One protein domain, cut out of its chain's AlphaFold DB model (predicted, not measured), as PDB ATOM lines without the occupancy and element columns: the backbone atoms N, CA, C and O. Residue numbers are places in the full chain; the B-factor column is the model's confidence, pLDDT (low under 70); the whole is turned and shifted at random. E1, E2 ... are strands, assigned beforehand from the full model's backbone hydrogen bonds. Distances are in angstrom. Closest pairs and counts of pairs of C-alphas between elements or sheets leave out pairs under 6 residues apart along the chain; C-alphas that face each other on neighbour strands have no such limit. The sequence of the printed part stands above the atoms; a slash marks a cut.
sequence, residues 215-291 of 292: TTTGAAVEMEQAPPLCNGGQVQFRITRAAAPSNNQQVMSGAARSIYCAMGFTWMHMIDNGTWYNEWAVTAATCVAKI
ATOM      1  N   THR A 215     128.697 115.987  56.725       92.50
ATOM      2  CA  THR A 215     127.548 115.087  56.906       92.50
ATOM      3  C   THR A 215     127.595 114.465  58.292       92.50
ATOM      4  O   THR A 215     128.673 114.238  58.837       92.50
ATOM      5  N   THR A 216     126.436 114.191  58.888       90.94
ATOM      6  CA  THR A 216     126.354 113.458  60.158       90.94
ATOM      7  C   THR A 216     126.786 112.016  59.957       90.94
ATOM      8  O   THR A 216     126.293 111.358  59.043       90.94
ATOM      9  N   THR A 217     127.633 111.491  60.840       87.56
ATOM     10  CA  THR A 217     128.005 110.066  60.798       87.56
ATOM     11  C   THR A 217     126.962 109.164  61.458       87.56
ATOM     12  O   THR A 217     127.021 107.949  61.307       87.56
ATOM     13  N   GLY A 218     126.029 109.743  62.224       83.69
ATOM     14  CA  GLY A 218     125.061 109.002  63.040       83.69
ATOM     15  C   GLY A 218     125.656 108.388  64.313       83.69
ATOM     16  O   GLY A 218     124.916 107.820  65.110       83.69
ATOM     17  N   ALA A 219     126.969 108.521  64.531       85.56
ATOM     18  CA  ALA A 219     127.614 108.078  65.760       85.56
ATOM     19  C   ALA A 219     127.232 108.985  66.940       85.56
ATOM     20  O   ALA A 219     127.081 110.202  66.788       85.56
ATOM     21  N   ALA A 220     127.101 108.385  68.123       82.88
ATOM     22  CA  ALA A 220     126.978 109.134  69.364       82.88
ATOM     23  C   ALA A 220     128.333 109.749  69.733       82.88
ATOM     24  O   ALA A 220     129.378 109.144  69.494       82.88
ATOM     25  N   VAL A 221     128.313 110.946  70.321       82.62
ATOM     26  CA  VAL A 221     129.533 111.570  70.842       82.62
ATOM     27  C   VAL A 221     129.934 110.837  72.116       82.62
ATOM     28  O   VAL A 221     129.161 110.781  73.074       82.62
ATOM     29  N   GLU A 222     131.133 110.270  72.116       77.75
ATOM     30  CA  GLU A 222     131.664 109.544  73.261       77.75
ATOM     31  C   GLU A 222     132.214 110.524  74.299       77.75
ATOM     32  O   GLU A 222     132.839 111.537  73.980       77.75
ATOM     33  N   MET A 223     131.957 110.230  75.571       75.19
ATOM     34  CA  MET A 223     132.526 110.973  76.686       75.19
ATOM     35  C   MET A 223     133.852 110.359  77.109       75.19
ATOM     36  O   MET A 223     133.969 109.141  77.187       75.19
ATOM     37  N   GLU A 224     134.784 111.213  77.533       65.00
ATOM     38  CA  GLU A 224     135.801 110.862  78.536       65.00
ATOM     39  C   GLU A 224     136.714 109.651  78.275       65.00
ATOM     40  O   GLU A 224     137.429 109.222  79.181       65.00
ATOM     41  N   GLN A 225     136.777 109.135  77.055       52.56
ATOM     42  CA  GLN A 225     137.732 108.106  76.663       52.56
ATOM     43  C   GLN A 225     138.516 108.643  75.468       52.56
ATOM     44  O   GLN A 225     137.995 109.433  74.689       52.56
ATOM     45  N   ALA A 226     139.818 108.370  75.450       53.41
ATOM     46  CA  ALA A 226     140.828 109.039  74.633       53.41
ATOM     47  C   ALA A 226     140.364 109.417  73.205       53.41
ATOM     48  O   ALA A 226     139.653 108.634  72.580       53.41
ATOM     49  N   PRO A 227     140.800 110.576  72.662       59.72
ATOM     50  CA  PRO A 227     140.462 110.982  71.303       59.72
ATOM     51  C   PRO A 227     140.625 109.833  70.293       59.72
ATOM     52  O   PRO A 227     141.626 109.117  70.365       59.72
ATOM     53  N   PRO A 228     139.719 109.714  69.308       62.62
ATOM     54  CA  PRO A 228     138.705 110.702  68.944       62.62
ATOM     55  C   PRO A 228     137.359 110.521  69.667       62.62
ATOM     56  O   PRO A 228     136.872 109.417  69.838       62.62
ATOM     57  N   LEU A 229     136.705 111.645  69.983       77.44
ATOM     58  CA  LEU A 229     135.347 111.711  70.560       77.44
ATOM     59  C   LEU A 229     134.243 111.112  69.667       77.44
ATOM     60  O   LEU A 229     133.111 110.930  70.107       77.44
ATOM     61  N   CYS A 230     134.560 110.869  68.399       81.50
ATOM     62  CA  CYS A 230     133.709 110.193  67.434       81.50
ATOM     63  C   CYS A 230     134.576 109.184  66.688       81.50
ATOM     64  O   CYS A 230     135.613 109.557  66.135       81.50
ATOM     65  N   ASN A 231     134.149 107.925  66.637       73.88
ATOM     66  CA  ASN A 231     134.898 106.854  65.989       73.88
ATOM     67  C   ASN A 231     135.127 107.165  64.491       73.88
ATOM     68  O   ASN A 231     134.201 107.103  63.683       73.88
ATOM     69  N   GLY A 232     136.347 107.584  64.133       66.00
ATOM     70  CA  GLY A 232     136.749 107.929  62.762       66.00
ATOM     71  C   GLY A 232     136.235 109.269  62.205       66.00
ATOM     72  O   GLY A 232     136.501 109.568  61.041       66.00
ATOM     73  N   GLY A 233     135.526 110.083  62.998       71.69
ATOM     74  CA  GLY A 233     134.909 111.347  62.565       71.69
ATOM     75  C   GLY A 233     135.405 112.586  63.319       71.69
ATOM     76  O   GLY A 233     136.085 112.495  64.339       71.69
ATOM     77  N   GLN A 234     135.042 113.768  62.819       85.38
ATOM     78  CA  GLN A 234     135.196 115.029  63.549       85.38
ATOM     79  C   GLN A 234     133.967 115.283  64.422       85.38
ATOM     80  O   GLN A 234     132.890 114.741  64.175       85.38
ATOM     81  N   VAL A 235     134.111 116.144  65.428       86.25
ATOM     82  CA  VAL A 235     132.962 116.601  66.221       86.25
ATOM     83  C   VAL A 235     132.682 118.053  65.896       86.25
ATOM     84  O   VAL A 235     133.581 118.894  65.957       86.25
ATOM     85  N   GLN A 236     131.429 118.336  65.565       88.56
ATOM     86  CA  GLN A 236     130.886 119.681  65.530       88.56
ATOM     87  C   GLN A 236     130.317 120.005  66.908       88.56
ATOM     88  O   GLN A 236     129.441 119.292  67.396       88.56
ATOM     89  N   PHE A 237     130.781 121.092  67.517       86.75
ATOM     90  CA  PHE A 237     130.250 121.598  68.778       86.75
ATOM     91  C   PHE A 237     129.488 122.890  68.566       86.75
ATOM     92  O   PHE A 237     129.973 123.770  67.855       86.75
ATOM     93  N   ARG A 238     128.363 123.051  69.265       86.81
ATOM     94  CA  ARG A 238     127.879 124.379  69.632       86.81
ATOM     95  C   ARG A 238     128.465 124.728  70.985       86.81
ATOM     96  O   ARG A 238     128.047 124.188  72.012       86.81
ATOM     97  N   ILE A 239     129.436 125.629  70.961       81.19
ATOM     98  CA  ILE A 239     129.962 126.223  72.180       81.19
ATOM     99  C   ILE A 239     129.156 127.467  72.515       81.19
ATOM    100  O   ILE A 239     128.804 128.275  71.650       81.19
ATOM    101  N   THR A 240     128.897 127.614  73.799       72.00
ATOM    102  CA  THR A 240     128.389 128.835  74.390       72.00
ATOM    103  C   THR A 240     129.459 129.226  75.381       72.00
ATOM    104  O   THR A 240     129.715 128.461  76.304       72.00
ATOM    105  N   ARG A 241     130.113 130.387  75.228       65.06
ATOM    106  CA  ARG A 241     130.894 130.873  76.375       65.06
ATOM    107  C   ARG A 241     129.902 130.963  77.522       65.06
ATOM    108  O   ARG A 241     128.857 131.584  77.314       65.06
ATOM    109  N   ALA A 242     130.204 130.370  78.681       52.41
ATOM    110  CA  ALA A 242     129.289 130.238  79.833       52.41
ATOM    111  C   ALA A 242     128.591 131.560  80.245       52.41
ATOM    112  O   ALA A 242     127.624 131.585  80.992       52.41
ATOM    113  N   ALA A 243     129.087 132.663  79.703       47.41
ATOM    114  CA  ALA A 243     128.872 134.045  80.022       47.41
ATOM    115  C   ALA A 243     128.446 134.932  78.818       47.41
ATOM    116  O   ALA A 243     128.480 136.160  78.894       47.41
ATOM    117  N   ALA A 244     128.131 134.371  77.653       45.38
ATOM    118  CA  ALA A 244     127.624 135.149  76.521       45.38
ATOM    119  C   ALA A 244     126.793 134.242  75.607       45.38
ATOM    120  O   ALA A 244     127.295 133.812  74.567       45.38
ATOM    121  N   PRO A 245     125.522 133.950  75.949       47.75
ATOM    122  CA  PRO A 245     124.650 133.134  75.101       47.75
ATOM    123  C   PRO A 245     124.432 133.734  73.703       47.75
ATOM    124  O   PRO A 245     124.047 133.021  72.782       47.75
ATOM    125  N   SER A 246     124.713 135.029  73.510       45.59
ATOM    126  CA  SER A 246     124.709 135.680  72.194       45.59
ATOM    127  C   SER A 246     125.911 135.310  71.317       45.59
ATOM    128  O   SER A 246     125.847 135.493  70.106       45.59
ATOM    129  N   ASN A 247     126.989 134.778  71.897       53.38
ATOM    130  CA  ASN A 247     128.209 134.382  71.191       53.38
ATOM    131  C   ASN A 247     128.267 132.858  71.046       53.38
ATOM    132  O   ASN A 247     129.272 132.221  71.359       53.38
ATOM    133  N   ASN A 248     127.157 132.276  70.590       63.69
ATOM    134  CA  ASN A 248     127.116 130.874  70.207       63.69
ATOM    135  C   ASN A 248     127.916 130.691  68.921       63.69
ATOM    136  O   ASN A 248     127.630 131.337  67.912       63.69
ATOM    137  N   GLN A 249     128.895 129.796  68.949       73.94
ATOM    138  CA  GLN A 249     129.693 129.475  67.775       73.94
ATOM    139  C   GLN A 249     129.627 127.980  67.509       73.94
ATOM    140  O   GLN A 249     129.705 127.165  68.431       73.94
ATOM    141  N   GLN A 250     129.478 127.629  66.233       73.31
ATOM    142  CA  GLN A 250     129.727 126.269  65.787       73.31
ATOM    143  C   GLN A 250     131.217 126.132  65.499       73.31
ATOM    144  O   GLN A 250     131.777 126.900  64.715       73.31
ATOM    145  N   VAL A 251     131.865 125.184  66.166       77.44
ATOM    146  CA  VAL A 251     133.297 124.930  66.016       77.44
ATOM    147  C   VAL A 251     133.542 123.467  65.698       77.44
ATOM    148  O   VAL A 251     132.898 122.573  66.245       77.44
ATOM    149  N   MET A 252     134.515 123.232  64.822       77.50
ATOM    150  CA  MET A 252     134.983 121.893  64.493       77.50
ATOM    151  C   MET A 252     136.116 121.475  65.426       77.50
ATOM    152  O   MET A 252     136.968 122.278  65.828       77.50
ATOM    153  N   SER A 253     136.125 120.196  65.778       70.44
ATOM    154  CA  SER A 253     137.062 119.629  66.733       70.44
ATOM    155  C   SER A 253     137.716 118.355  66.213       70.44
ATOM    156  O   SER A 253     137.028 117.430  65.785       70.44
ATOM    157  N   GLY A 254     139.052 118.323  66.289       64.75
ATOM    158  CA  GLY A 254     139.907 117.171  65.979       64.75
ATOM    159  C   GLY A 254     140.538 116.537  67.230       64.75
ATOM    160  O   GLY A 254     139.966 116.609  68.317       64.75
ATOM    161  N   ALA A 255     141.718 115.923  67.069       59.53
ATOM    162  CA  ALA A 255     142.455 115.216  68.127       59.53
ATOM    163  C   ALA A 255     142.900 116.126  69.302       59.53
ATOM    164  O   ALA A 255     142.971 117.345  69.150       59.53
ATOM    165  N   ALA A 256     143.222 115.516  70.456       62.75
ATOM    166  CA  ALA A 256     143.625 116.170  71.721       62.75
ATOM    167  C   ALA A 256     142.540 117.033  72.397       62.75
ATOM    168  O   ALA A 256     142.802 118.091  72.971       62.75
ATOM    169  N   ARG A 257     141.284 116.593  72.308       71.38
ATOM    170  CA  ARG A 257     140.131 117.308  72.857       71.38
ATOM    171  C   ARG A 257     139.207 116.333  73.564       71.38
ATOM    172  O   ARG A 257     139.019 115.220  73.079       71.38
ATOM    173  N   SER A 258     138.626 116.754  74.681       77.06
ATOM    174  CA  SER A 258     137.666 115.944  75.431       77.06
ATOM    175  C   SER A 258     136.418 116.741  75.766       77.06
ATOM    176  O   SER A 258     136.500 117.948  75.988       77.06
ATOM    177  N   ILE A 259     135.281 116.060  75.859       83.00
ATOM    178  CA  ILE A 259     134.114 116.592  76.555       83.00
ATOM    179  C   ILE A 259     133.941 115.870  77.882       83.00
ATOM    180  O   ILE A 259     134.199 114.669  77.985       83.00
ATOM    181  N   TYR A 260     133.520 116.617  78.890       82.88
ATOM    182  CA  TYR A 260     133.183 116.082  80.196       82.88
ATOM    183  C   TYR A 260     132.014 116.878  80.774       82.88
ATOM    184  O   TYR A 260     131.759 118.014  80.368       82.88
ATOM    185  N   CYS A 261     131.289 116.289  81.718       85.38
ATOM    186  CA  CYS A 261     130.237 117.009  82.424       85.38
ATOM    187  C   CYS A 261     130.750 117.498  83.784       85.38
ATOM    188  O   CYS A 261     131.201 116.728  84.634       85.38
ATOM    189  N   ALA A 262     130.718 118.815  83.963       85.25
ATOM    190  CA  ALA A 262     131.108 119.493  85.180       85.25
ATOM    191  C   ALA A 262     129.924 119.557  86.143       85.25
ATOM    192  O   ALA A 262     128.850 120.071  85.814       85.25
ATOM    193  N   MET A 263     130.150 119.051  87.355       82.75
ATOM    194  CA  MET A 263     129.243 119.189  88.497       82.75
ATOM    195  C   MET A 263     127.815 118.659  88.274       82.75
ATOM    196  O   MET A 263     126.927 118.984  89.059       82.75
ATOM    197  N   GLY A 264     127.589 117.835  87.244       80.50
ATOM    198  CA  GLY A 264     126.283 117.255  86.915       80.50
ATOM    199  C   GLY A 264     125.327 118.180  86.152       80.50
ATOM    200  O   GLY A 264     124.167 117.814  85.983       80.50
ATOM    201  N   PHE A 265     125.762 119.367  85.710       81.06
ATOM    202  CA  PHE A 265     124.864 120.311  85.027       81.06
ATOM    203  C   PHE A 265     125.442 121.028  83.802       81.06
ATOM    204  O   PHE A 265     124.666 121.368  82.912       81.06
ATOM    205  N   THR A 266     126.760 121.231  83.704       86.44
ATOM    206  CA  THR A 266     127.359 121.922  82.548       86.44
ATOM    207  C   THR A 266     128.251 120.981  81.757       86.44
ATOM    208  O   THR A 266     129.212 120.435  82.293       86.44
ATOM    209  N   TRP A 267     127.988 120.831  80.460       86.38
ATOM    210  CA  TRP A 267     128.951 120.202  79.559       86.38
ATOM    211  C   TRP A 267     130.101 121.145  79.266       86.38
ATOM    212  O   TRP A 267     129.879 122.290  78.880       86.38
ATOM    213  N   MET A 268     131.317 120.635  79.401       85.69
ATOM    214  CA  MET A 268     132.549 121.366  79.167       85.69
ATOM    215  C   MET A 268     133.333 120.689  78.047       85.69
ATOM    216  O   MET A 268     133.564 119.478  78.069       85.69
ATOM    217  N   HIS A 269     133.745 121.477  77.061       83.25
ATOM    218  CA  HIS A 269     134.730 121.105  76.056       83.25
ATOM    219  C   HIS A 269     136.093 121.586  76.517       83.25
ATOM    220  O   HIS A 269     136.261 122.763  76.815       83.25
ATOM    221  N   MET A 270     137.053 120.673  76.553       80.94
ATOM    222  CA  MET A 270     138.422 120.928  76.969       80.94
ATOM    223  C   MET A 270     139.356 120.730  75.781       80.94
ATOM    224  O   MET A 270     139.305 119.703  75.093       80.94
ATOM    225  N   ILE A 271     140.235 121.707  75.569       76.88
ATOM    226  CA  ILE A 271     141.391 121.581  74.686       76.88
ATOM    227  C   ILE A 271     142.641 121.655  75.555       76.88
ATOM    228  O   ILE A 271     142.906 122.681  76.183       76.88
ATOM    229  N   ASP A 272     143.399 120.564  75.548       72.81
ATOM    230  CA  ASP A 272     144.680 120.439  76.230       72.81
ATOM    231  C   ASP A 272     145.725 120.022  75.195       72.81
ATOM    232  O   ASP A 272     145.645 118.945  74.601       72.81
ATOM    233  N   ASN A 273     146.688 120.903  74.942       68.12
ATOM    234  CA  ASN A 273     147.801 120.620  74.041       68.12
ATOM    235  C   ASN A 273     149.146 120.500  74.780       68.12
ATOM    236  O   ASN A 273     150.203 120.637  74.163       68.12
ATOM    237  N   GLY A 274     149.112 120.322  76.104       63.97
ATOM    238  CA  GLY A 274     150.278 120.240  76.981       63.97
ATOM    239  C   GLY A 274     150.955 121.579  77.298       63.97
ATOM    240  O   GLY A 274     151.752 121.636  78.231       63.97
ATOM    241  N   THR A 275     150.649 122.656  76.563       60.97
ATOM    242  CA  THR A 275     151.228 124.001  76.784       60.97
ATOM    243  C   THR A 275     150.192 125.001  77.286       60.97
ATOM    244  O   THR A 275     150.509 125.895  78.066       60.97
ATOM    245  N   TRP A 276     148.950 124.873  76.827       61.44
ATOM    246  CA  TRP A 276     147.839 125.706  77.248       61.44
ATOM    247  C   TRP A 276     146.568 124.885  77.414       61.44
ATOM    248  O   TRP A 276     146.391 123.823  76.816       61.44
ATOM    249  N   TYR A 277     145.689 125.432  78.243       66.50
ATOM    250  CA  TYR A 277     144.443 124.830  78.673       66.50
ATOM    251  C   TYR A 277     143.312 125.811  78.403       66.50
ATOM    252  O   TYR A 277     143.386 126.967  78.828       66.50
ATOM    253  N   ASN A 278     142.289 125.369  77.675       73.62
ATOM    254  CA  ASN A 278     141.077 126.153  77.488       73.62
ATOM    255  C   ASN A 278     139.842 125.272  77.643       73.62
ATOM    256  O   ASN A 278     139.792 124.151  77.130       73.62
ATOM    257  N   GLU A 279     138.834 125.845  78.290       77.81
ATOM    258  CA  GLU A 279     137.530 125.233  78.464       77.81
ATOM    259  C   GLU A 279     136.422 126.133  77.946       77.81
ATOM    260  O   GLU A 279     136.471 127.351  78.125       77.81
ATOM    261  N   TRP A 280     135.403 125.512  77.359       80.06
ATOM    262  CA  TRP A 280     134.182 126.177  76.920       80.06
ATOM    263  C   TRP A 280     132.964 125.378  77.344       80.06
ATOM    264  O   TRP A 280     132.980 124.149  77.259       80.06
ATOM    265  N   ALA A 281     131.882 126.056  77.724       82.44
ATOM    266  CA  ALA A 281     130.612 125.363  77.884       82.44
ATOM    267  C   ALA A 281     130.047 124.919  76.516       82.44
ATOM    268  O   ALA A 281     130.178 125.602  75.495       82.44
ATOM    269  N   VAL A 282     129.417 123.746  76.493       85.56
ATOM    270  CA  VAL A 282     128.869 123.101  75.292       85.56
ATOM    271  C   VAL A 282     127.371 122.925  75.458       85.56
ATOM    272  O   VAL A 282     126.897 122.482  76.500       85.56
ATOM    273  N   THR A 283     126.617 123.239  74.411       87.62
ATOM    274  CA  THR A 283     125.158 123.056  74.390       87.62
ATOM    275  C   THR A 283     124.714 121.994  73.392       87.62
ATOM    276  O   THR A 283     123.678 121.360  73.594       87.62
ATOM    277  N   ALA A 284     125.521 121.731  72.360       88.25
ATOM    278  CA  ALA A 284     125.292 120.645  71.417       88.25
ATOM    279  C   ALA A 284     126.606 120.045  70.909       88.25
ATOM    280  O   ALA A 284     127.619 120.742  70.795       88.25
ATOM    281  N   ALA A 285     126.575 118.762  70.562       89.50
ATOM    282  CA  ALA A 285     127.693 118.062  69.945       89.50
ATOM    283  C   ALA A 285     127.181 117.042  68.925       89.50
ATOM    284  O   ALA A 285     126.218 116.327  69.185       89.50
ATOM    285  N   THR A 286     127.805 116.984  67.751       90.81
ATOM    286  CA  THR A 286     127.401 116.086  66.661       90.81
ATOM    287  C   THR A 286     128.624 115.473  65.997       90.81
ATOM    288  O   THR A 286     129.534 116.197  65.592       90.81
ATOM    289  N   CYS A 287     128.640 114.148  65.856       90.56
ATOM    290  CA  CYS A 287     129.651 113.464  65.059       90.56
ATOM    291  C   CYS A 287     129.407 113.701  63.566       90.56
ATOM    292  O   CYS A 287     128.325 113.415  63.042       90.56
ATOM    293  N   VAL A 288     130.422 114.217  62.880       90.62
ATOM    294  CA  VAL A 288     130.354 114.584  61.466       90.62
ATOM    295  C   VAL A 288     131.583 114.112  60.687       90.62
ATOM    296  O   VAL A 288     132.671 113.931  61.235       90.62
ATOM    297  N   ALA A 289     131.416 113.927  59.383       90.12
ATOM    298  CA  ALA A 289     132.477 113.640  58.428       90.12
ATOM    299  C   ALA A 289     132.469 114.689  57.315       90.12
ATOM    300  O   ALA A 289     131.409 115.177  56.918       90.12
ATOM    301  N   LYS A 290     133.655 115.050  56.819       89.06
ATOM    302  CA  LYS A 290     133.782 115.980  55.695       89.06
ATOM    303  C   LYS A 290     133.222 115.321  54.431       89.06
ATOM    304  O   LYS A 290     133.515 114.155  54.173       89.06
ATOM    305  N   ILE A 291     132.425 116.060  53.667       88.19
ATOM    306  CA  ILE A 291     131.971 115.619  52.345       88.19
ATOM    307  C   ILE A 291     133.206 115.574  51.422       88.19
ATOM    308  O   ILE A 291     133.980 116.538  51.456       88.19
TER     309      ILE A 291
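Overview. This is residues 215 to 291 of the 292 residues of an uncharacterized protein of Pristionchus pacificus (UniProt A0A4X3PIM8). One strongly twisted antiparallel sheet of five strands is built on the long, sharply bent strand E5, with the hairpin of E1 and E2 beside residues 281 to 288 of E5 and the hairpin of E3 and E4 beside residues 277 to 282, like two wings set at different angles. A long loop, residues 215 to 233, comes before E1, and its first two residues pair with residues 288 to 289 of E5. The printed part has 77 residues with no named helix and five strands, E1 to E5 along the chain; across the sheet their order is E2, E1, E5, E4, E3, and the class is all strand. The whole is compact and rounded, with a radius of gyration of the C-alphas of 12.1 A and spans of 33 by 29 by 24 A.

Along the chain. The longest strand, E5, covers residues 277 to 290 and measures 26.8 A from C-alpha 277 at (144.443, 124.830, 78.673) to C-alpha 290 at (133.782, 115.980, 55.695). E5 bends by 101 degrees at residue 283. E1, residues 234 to 241, begins with C-alpha 234 at (135.196, 115.029, 63.549) and measures 20.8 A. E2, residues 244 to 253, measures 20.6 A and bends by 73 degrees at residue 247. E4, residues 266 to 272, measures 18.5 A, and E3, residues 257 to 262, measures 15.4 A.

Arrangement. E5 and E1 are antiparallel neighbours at 143 degrees, with N 236 and O 286 within hydrogen-bond range at 2.9 A. E1 and E2 form a hairpin, antiparallel at 162 degrees, with N 237 and O 251 at 2.9 A. E4 and E5 form a hairpin too, with N 280 and O 269 at 2.9 A. E3 and E4 form a hairpin at 149 degrees, with N 268 and O 260 at 2.8 A. E3, E4 and E5 make a meander, each strand the antiparallel neighbour of the one before. E2 and E3 are the edge strands and meet only through their link. E1 and E3 are apart, as are E2 and E4.

Size, cuts and confidence. The C-alphas farthest apart are those of Met 263 and Ile 291, 36.4 A; those of Thr 215 and Ile 291, the first and last printed, are 6.4 A apart. The sheet's C-alphas lie up to 8.6 A off its best plane, and from edge to edge the strands' lines turn by 140 degrees. The four links between strands are tight, and the printed part has no cut. The mean pLDDT of the printed part is 75.5; 22 residues are under 70, among them residues 224 to 228, 241 to 248 and 273 to 277.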